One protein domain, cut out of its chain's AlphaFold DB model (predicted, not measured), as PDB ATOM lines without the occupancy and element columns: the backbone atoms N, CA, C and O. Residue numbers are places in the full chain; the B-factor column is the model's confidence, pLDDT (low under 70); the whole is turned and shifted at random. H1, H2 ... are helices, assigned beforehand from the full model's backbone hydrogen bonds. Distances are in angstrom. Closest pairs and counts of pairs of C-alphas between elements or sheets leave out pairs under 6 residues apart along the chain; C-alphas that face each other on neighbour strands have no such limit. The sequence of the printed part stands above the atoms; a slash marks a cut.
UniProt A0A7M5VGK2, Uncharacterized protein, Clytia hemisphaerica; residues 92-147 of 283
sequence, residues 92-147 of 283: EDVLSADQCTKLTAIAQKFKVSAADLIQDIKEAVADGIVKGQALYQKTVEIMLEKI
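This is residues 92 to 147 of the 283 residues of an uncharacterized protein of Clytia hemisphaerica (UniProt A0A7M5VGK2). Two helices, H1 and H3, run side by side the same way, and H2 crosses H3 and packs on residues 103 to 107 of H1. The 56 printed residues include three named helices, H1, H2, H3 in chain order, and no named strand: all helix. The whole is compact, radius of gyration of the C-alphas 9.9 A, spanning 25 by 21 by 16 A.

H1, residues 97 to 109, touches H2, residues 114 to 126, through residues 103 to 107 and 114 to 117 alone; the closest C-alphas, of Ala 107 and Leu 117, are 6.6 A apart, at a steep tilt of 57 degrees, opposite ways. H3, residues 132 to 145, touches H1 at a shallow tilt of 11 degrees, the same way; closest are the C-alphas of Gln 99 and Tyr 136, 6.9 A. H2 and H3 touch at a steep tilt of 59 degrees, opposite ways; closest are the C-alphas of Ile 121 and Thr 139, 5.5 A. The packing is mostly crossed, lines at steep angles, but only just: 1 of 3 pairs is shallow. In H1, H2 and H3 every O i to N i+4 pair is within hydrogen-bond range.

H1 begins at C-alpha 97 (57.140, -23.470, 38.349) and is 18.3 A long, H2 18.4 A. H3, 20.4 A, ends at C-alpha 145 (43.064, -14.717, 21.608).

The C-alphas farthest apart, of Lys 109 and Gly 128, are 26.9 A apart. The printed part has no cut, both links between helices are tight, and no printed residue is under pLDDT 70.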
ATOM      1  N   GLU A  92      50.896 -23.353  39.827       97.56
ATOM      2  CA  GLU A  92      51.696 -24.508  40.243       97.56
ATOM      3  C   GLU A  92      50.861 -25.729  40.666       97.56
ATOM      4  O   GLU A  92      51.411 -26.819  40.823       97.56
ATOM      5  N   ASP A  93      49.539 -25.588  40.819       96.62
ATOM      6  CA  ASP A  93      48.652 -26.728  41.077       96.62
ATOM      7  C   ASP A  93      48.554 -27.672  39.862       96.62
ATOM      8  O   ASP A  93      48.251 -28.863  39.997       96.62
ATOM      9  N   VAL A  94      48.819 -27.149  38.657       97.38
ATOM     10  CA  VAL A  94      48.594 -27.844  37.378       97.38
ATOM     11  C   VAL A  94      49.779 -27.779  36.409       97.38
ATOM     12  O   VAL A  94      49.878 -28.610  35.498       97.38
ATOM     13  N   LEU A  95      50.710 -26.847  36.614       96.94
ATOM     14  CA  LEU A  95      51.906 -26.639  35.794       96.94
ATOM     15  C   LEU A  95      53.177 -26.620  36.651       96.94
ATOM     16  O   LEU A  95      53.128 -26.478  37.870       96.94
ATOM     17  N   SER A  96      54.345 -26.773  36.021       96.75
ATOM     18  CA  SER A  96      55.618 -26.603  36.729       96.75
ATOM     19  C   SER A  96      55.902 -25.123  37.019       96.75
ATOM     20  O   SER A  96      55.444 -24.238  36.296       96.75
ATOM     21  N   ALA A  97      56.732 -24.840  38.027       97.06
ATOM     22  CA  ALA A  97      57.140 -23.470  38.349       97.06
ATOM     23  C   ALA A  97      57.813 -22.744  37.160       97.06
ATOM     24  O   ALA A  97      57.599 -21.548  36.955       97.06
ATOM     25  N   ASP A  98      58.585 -23.466  36.338       95.31
ATOM     26  CA  ASP A  98      59.188 -22.934  35.105       95.31
ATOM     27  C   ASP A  98      58.117 -22.543  34.073       95.31
ATOM     28  O   ASP A  98      58.153 -21.443  33.520       95.31
ATOM     29  N   GLN A  99      57.111 -23.397  33.865       95.25
ATOM     30  CA  GLN A  99      55.985 -23.095  32.978       95.25
ATOM     31  C   GLN A  99      55.174 -21.891  33.479       95.25
ATOM     32  O   GLN A  99      54.851 -21.012  32.684       95.25
ATOM     33  N   CYS A 100      54.907 -21.803  34.784       97.69
ATOM     34  CA  CYS A 100      54.224 -20.659  35.394       97.69
ATOM     35  C   CYS A 100      55.011 -19.355  35.242       97.69
ATOM     36  O   CYS A 100      54.441 -18.312  34.915       97.69
ATOM     37  N   THR A 101      56.335 -19.417  35.401       96.69
ATOM     38  CA  THR A 101      57.230 -18.273  35.180       96.69
ATOM     39  C   THR A 101      57.183 -17.821  33.722       96.69
ATOM     40  O   THR A 101      57.036 -16.629  33.447       96.69
ATOM     41  N   LYS A 102      57.236 -18.762  32.772       94.06
ATOM     42  CA  LYS A 102      57.122 -18.469  31.336       94.06
ATOM     43  C   LYS A 102      55.770 -17.855  30.980       94.06
ATOM     44  O   LYS A 102      55.742 -16.845  30.287       94.06
ATOM     45  N   LEU A 103      54.664 -18.413  31.476       95.94
ATOM     46  CA  LEU A 103      53.327 -17.845  31.274       95.94
ATOM     47  C   LEU A 103      53.222 -16.428  31.837       95.94
ATOM     48  O   LEU A 103      52.717 -15.540  31.161       95.94
ATOM     49  N   THR A 104      53.770 -16.193  33.030       96.50
ATOM     50  CA  THR A 104      53.808 -14.861  33.649       96.50
ATOM     51  C   THR A 104      54.598 -13.869  32.797       96.50
ATOM     52  O   THR A 104      54.146 -12.745  32.592       96.50
ATOM     53  N   ALA A 105      55.747 -14.275  32.253       94.12
ATOM     54  CA  ALA A 105      56.544 -13.429  31.368       94.12
ATOM     55  C   ALA A 105      55.799 -13.092  30.063       94.12
ATOM     56  O   ALA A 105      55.840 -11.947  29.609       94.12
ATOM     57  N   ILE A 106      55.079 -14.060  29.483       91.69
ATOM     58  CA  ILE A 106      54.232 -13.829  28.305       91.69
ATOM     59  C   ILE A 106      53.092 -12.866  28.663       91.69
ATOM     60  O   ILE A 106      52.920 -11.854  27.987       91.69
ATOM     61  N   ALA A 107      52.368 -13.113  29.756       94.12
ATOM     62  CA  ALA A 107      51.292 -12.241  30.220       94.12
ATOM     63  C   ALA A 107      51.782 -10.799  30.417       94.12
ATOM     64  O   ALA A 107      51.182  -9.865  29.891       94.12
ATOM     65  N   GLN A 108      52.931 -10.608  31.071       94.12
ATOM     66  CA  GLN A 108      53.551  -9.292  31.244       94.12
ATOM     67  C   GLN A 108      53.899  -8.624  29.910       94.12
ATOM     68  O   GLN A 108      53.590  -7.446  29.721       94.12
ATOM     69  N   LYS A 109      54.497  -9.369  28.971       91.50
ATOM     70  CA  LYS A 109      54.816  -8.878  27.621       91.50
ATOM     71  C   LYS A 109      53.571  -8.338  26.912       91.50
ATOM     72  O   LYS A 109      53.638  -7.295  26.265       91.50
ATOM     73  N   PHE A 110      52.440  -9.012  27.087       92.50
ATOM     74  CA  PHE A 110      51.161  -8.649  26.481       92.50
ATOM     75  C   PHE A 110      50.239  -7.817  27.379       92.50
ATOM     76  O   PHE A 110      49.105  -7.530  26.999       92.50
ATOM     77  N   LYS A 111      50.737  -7.373  28.539       94.38
ATOM     78  CA  LYS A 111      49.994  -6.574  29.526       94.38
ATOM     79  C   LYS A 111      48.711  -7.253  30.030       94.38
ATOM     80  O   LYS A 111      47.766  -6.569  30.416       94.38
ATOM     81  N   VAL A 112      48.690  -8.581  30.051       95.06
ATOM     82  CA  VAL A 112      47.652  -9.389  30.694       95.06
ATOM     83  C   VAL A 112      47.924  -9.403  32.197       95.06
ATOM     84  O   VAL A 112      49.065  -9.586  32.631       95.06
ATOM     85  N   SER A 113      46.894  -9.148  33.006       96.81
ATOM     86  CA  SER A 113      47.058  -9.110  34.458       96.81
ATOM     87  C   SER A 113      47.312 -10.514  35.019       96.81
ATOM     88  O   SER A 113      46.926 -11.519  34.426       96.81
ATOM     89  N   ALA A 114      47.934 -10.608  36.198       96.56
ATOM     90  CA  ALA A 114      48.121 -11.903  36.856       96.56
ATOM     91  C   ALA A 114      46.778 -12.590  37.176       96.56
ATOM     92  O   ALA A 114      46.691 -13.812  37.129       96.56
ATOM     93  N   ALA A 115      45.732 -11.811  37.475       96.81
ATOM     94  CA  ALA A 115      44.393 -12.339  37.722       96.81
ATOM     95  C   ALA A 115      43.780 -12.939  36.448       96.81
ATOM     96  O   ALA A 115      43.262 -14.053  36.503       96.81
ATOM     97  N   ASP A 116      43.906 -12.246  35.313       97.00
ATOM     98  CA  ASP A 116      43.423 -12.737  34.017       97.00
ATOM     99  C   ASP A 116      44.203 -13.979  33.573       97.00
ATOM    100  O   ASP A 116      43.598 -14.956  33.154       97.00
ATOM    101  N   LEU A 117      45.528 -14.013  33.767       97.25
ATOM    102  CA  LEU A 117      46.324 -15.208  33.475       97.25
ATOM    103  C   LEU A 117      45.857 -16.422  34.296       97.25
ATOM    104  O   LEU A 117      45.723 -17.522  33.768       97.25
ATOM    105  N   ILE A 118      45.613 -16.246  35.599       97.81
ATOM    106  CA  ILE A 118      45.102 -17.333  36.447       97.81
ATOM    107  C   ILE A 118      43.706 -17.770  35.989       97.81
ATOM    108  O   ILE A 118      43.407 -18.965  36.004       97.81
ATOM    109  N   GLN A 119      42.868 -16.826  35.564       97.44
ATOM    110  CA  GLN A 119      41.561 -17.116  34.986       97.44
ATOM    111  C   GLN A 119      41.680 -17.933  33.686       97.44
ATOM    112  O   GLN A 119      40.997 -18.945  33.555       97.44
ATOM    113  N   ASP A 120      42.599 -17.578  32.786       97.06
ATOM    114  CA  ASP A 120      42.859 -18.311  31.538       97.06
ATOM    115  C   ASP A 120      43.324 -19.754  31.806       97.06
ATOM    116  O   ASP A 120      42.870 -20.694  31.150       97.06
ATOM    117  N   ILE A 121      44.174 -19.963  32.823       97.62
ATOM    118  CA  ILE A 121      44.592 -21.311  33.247       97.62
ATOM    119  C   ILE A 121      43.383 -22.112  33.750       97.62
ATOM    120  O   ILE A 121      43.233 -23.284  33.400       97.62
ATOM    121  N   LYS A 122      42.503 -21.507  34.563       97.56
ATOM    122  CA  LYS A 122      41.287 -22.178  35.052       97.56
ATOM    123  C   LYS A 122      40.351 -22.559  33.906       97.56
ATOM    124  O   LYS A 122      39.803 -23.658  33.925       97.56
ATOM    125  N   GLU A 123      40.183 -21.686  32.915       96.50
ATOM    126  CA  GLU A 123      39.377 -21.963  31.720       96.50
ATOM    127  C   GLU A 123      39.930 -23.171  30.950       96.50
ATOM    128  O   GLU A 123      39.192 -24.130  30.710       96.50
ATOM    129  N   ALA A 124      41.243 -23.207  30.692       96.56
ATOM    130  CA  ALA A 124      41.894 -24.344  30.036       96.56
ATOM    131  C   ALA A 124      41.756 -25.661  30.832       96.56
ATOM    132  O   ALA A 124      41.494 -26.723  30.260       96.56
ATOM    133  N   VAL A 125      41.879 -25.607  32.163       97.19
ATOM    134  CA  VAL A 125      41.665 -26.772  33.039       97.19
ATOM    135  C   VAL A 125      40.206 -27.236  32.999       97.19
ATOM    136  O   VAL A 125      39.943 -28.441  32.952       97.19
ATOM    137  N   ALA A 126      39.250 -26.305  32.980       95.50
ATOM    138  CA  ALA A 126      37.829 -26.619  32.884       95.50
ATOM    139  C   ALA A 126      37.454 -27.245  31.532       95.50
ATOM    140  O   ALA A 126      36.540 -28.070  31.491       95.50
ATOM    141  N   ASP A 127      38.182 -26.923  30.458       93.75
ATOM    142  CA  ASP A 127      38.091 -27.595  29.152       93.75
ATOM    143  C   ASP A 127      38.655 -29.028  29.161       93.75
ATOM    144  O   ASP A 127      38.599 -29.742  28.160       93.75
ATOM    145  N   GLY A 128      39.149 -29.494  30.312       94.25
ATOM    146  CA  GLY A 128      39.641 -30.853  30.517       94.25
ATOM    147  C   GLY A 128      41.139 -31.014  30.259       94.25
ATOM    148  O   GLY A 128      41.652 -32.131  30.358       94.25
ATOM    149  N   ILE A 129      41.859 -29.928  29.972       94.75
ATOM    150  CA  ILE A 129      43.307 -29.956  29.755       94.75
ATOM    151  C   ILE A 129      43.986 -29.773  31.110       94.75
ATOM    152  O   ILE A 129      44.241 -28.669  31.574       94.75
ATOM    153  N   VAL A 130      44.235 -30.884  31.800       92.06
ATOM    154  CA  VAL A 130      44.515 -30.823  33.241       92.06
ATOM    155  C   VAL A 130      45.965 -30.506  33.616       92.06
ATOM    156  O   VAL A 130      46.159 -29.995  34.714       92.06
ATOM    157  N   LYS A 131      46.977 -30.840  32.792       91.81
ATOM    158  CA  LYS A 131      48.412 -30.700  33.146       91.81
ATOM    159  C   LYS A 131      49.350 -30.605  31.935       91.81
ATOM    160  O   LYS A 131      49.013 -31.020  30.828       91.81
ATOM    161  N   GLY A 132      50.585 -30.170  32.197       93.50
ATOM    162  CA  GLY A 132      51.742 -30.379  31.318       93.50
ATOM    163  C   GLY A 132      51.835 -29.415  30.135       93.50
ATOM    164  O   GLY A 132      51.427 -28.260  30.221       93.50
ATOM    165  N   GLN A 133      52.438 -29.873  29.035       92.25
ATOM    166  CA  GLN A 133      52.684 -29.035  27.855       92.25
ATOM    167  C   GLN A 133      51.389 -28.603  27.156       92.25
ATOM    168  O   GLN A 133      51.288 -27.451  26.749       92.25
ATOM    169  N   ALA A 134      50.382 -29.480  27.096       94.06
ATOM    170  CA  ALA A 134      49.091 -29.162  26.485       94.06
ATOM    171  C   ALA A 134      48.362 -28.023  27.223       94.06
ATOM    172  O   ALA A 134      47.830 -27.118  26.588       94.06
ATOM    173  N   LEU A 135      48.381 -28.022  28.565       95.69
ATOM    174  CA  LEU A 135      47.784 -26.939  29.359       95.69
ATOM    175  C   LEU A 135      48.536 -25.620  29.164       95.69
ATOM    176  O   LEU A 135      47.915 -24.572  29.006       95.69
ATOM    177  N   TYR A 136      49.870 -25.674  29.140       95.06
ATOM    178  CA  TYR A 136      50.693 -24.502  28.849       95.06
ATOM    179  C   TYR A 136      50.331 -23.893  27.486       95.06
ATOM    180  O   TYR A 136      50.040 -22.702  27.418       95.06
ATOM    181  N   GLN A 137      50.274 -24.717  26.435       92.75
ATOM    182  CA  GLN A 137      49.919 -24.285  25.080       92.75
ATOM    183  C   GLN A 137      48.520 -23.670  25.028       92.75
ATOM    184  O   GLN A 137      48.374 -22.524  24.605       92.75
ATOM    185  N   LYS A 138      47.514 -24.367  25.572       93.88
ATOM    186  CA  LYS A 138      46.137 -23.864  25.611       93.88
ATOM    187  C   LYS A 138      46.016 -22.540  26.366       93.88
ATOM    188  O   LYS A 138      45.273 -21.660  25.947       93.88
ATOM    189  N   THR A 139      46.751 -22.383  27.465       94.94
ATOM    190  CA  THR A 139      46.746 -21.126  28.228       94.94
ATOM    191  C   THR A 139      47.302 -19.978  27.386       94.94
ATOM    192  O   THR A 139      46.724 -18.896  27.375       94.94
ATOM    193  N   VAL A 140      48.398 -20.208  26.649       93.31
ATOM    194  CA  VAL A 140      48.946 -19.206  25.720       93.31
ATOM    195  C   VAL A 140      47.930 -18.868  24.628       93.31
ATOM    196  O   VAL A 140      47.740 -17.689  24.344       93.31
ATOM    197  N   GLU A 141      47.237 -19.862  24.069       91.25
ATOM    198  CA  GLU A 141      46.177 -19.633  23.080       91.25
ATOM    199  C   GLU A 141      45.068 -18.721  23.611       91.25
ATOM    200  O   GLU A 141      44.835 -17.656  23.040       91.25
ATOM    201  N   ILE A 142      44.431 -19.096  24.728       92.19
ATOM    202  CA  ILE A 142      43.322 -18.336  25.334       92.19
ATOM    203  C   ILE A 142      43.762 -16.899  25.629       92.19
ATOM    204  O   ILE A 142      43.070 -15.938  25.279       92.19
ATOM    205  N   MET A 143      44.943 -16.752  26.230       93.38
ATOM    206  CA  MET A 143      45.497 -15.457  26.604       93.38
ATOM    207  C   MET A 143      45.704 -14.557  25.381       93.38
ATOM    208  O   MET A 143      45.315 -13.389  25.398       93.38
ATOM    209  N   LEU A 144      46.301 -15.076  24.302       90.56
ATOM    210  CA  LEU A 144      46.593 -14.281  23.107       90.56
ATOM    211  C   LEU A 144      45.348 -14.032  22.236       90.56
ATOM    212  O   LEU A 144      45.247 -12.996  21.566       90.56
ATOM    213  N   GLU A 145      44.354 -14.921  22.273       89.69
ATOM    214  CA  GLU A 145      43.064 -14.717  21.608       89.69
ATOM    215  C   GLU A 145      42.334 -13.482  22.153       89.69
ATOM    216  O   GLU A 145      41.831 -12.684  21.355       89.69
ATOM    217  N   LYS A 146      42.383 -13.251  23.473       91.12
ATOM    218  CA  LYS A 146      41.761 -12.098  24.158       91.12
ATOM    219  C   LYS A 146      42.424 -10.744  23.846       91.12
ATOM    220  O   LYS A 146      41.862  -9.691  24.147       91.12
ATOM    221  N   ILE A 147      43.597 -10.732  23.208       90.38
ATOM    222  CA  ILE A 147      44.307  -9.498  22.847       90.38
ATOM    223  C   ILE A 147      43.758  -8.937  21.531       90.38
ATOM    224  O   ILE A 147      44.023  -9.460  20.446       90.38
TER     225      ILE A 147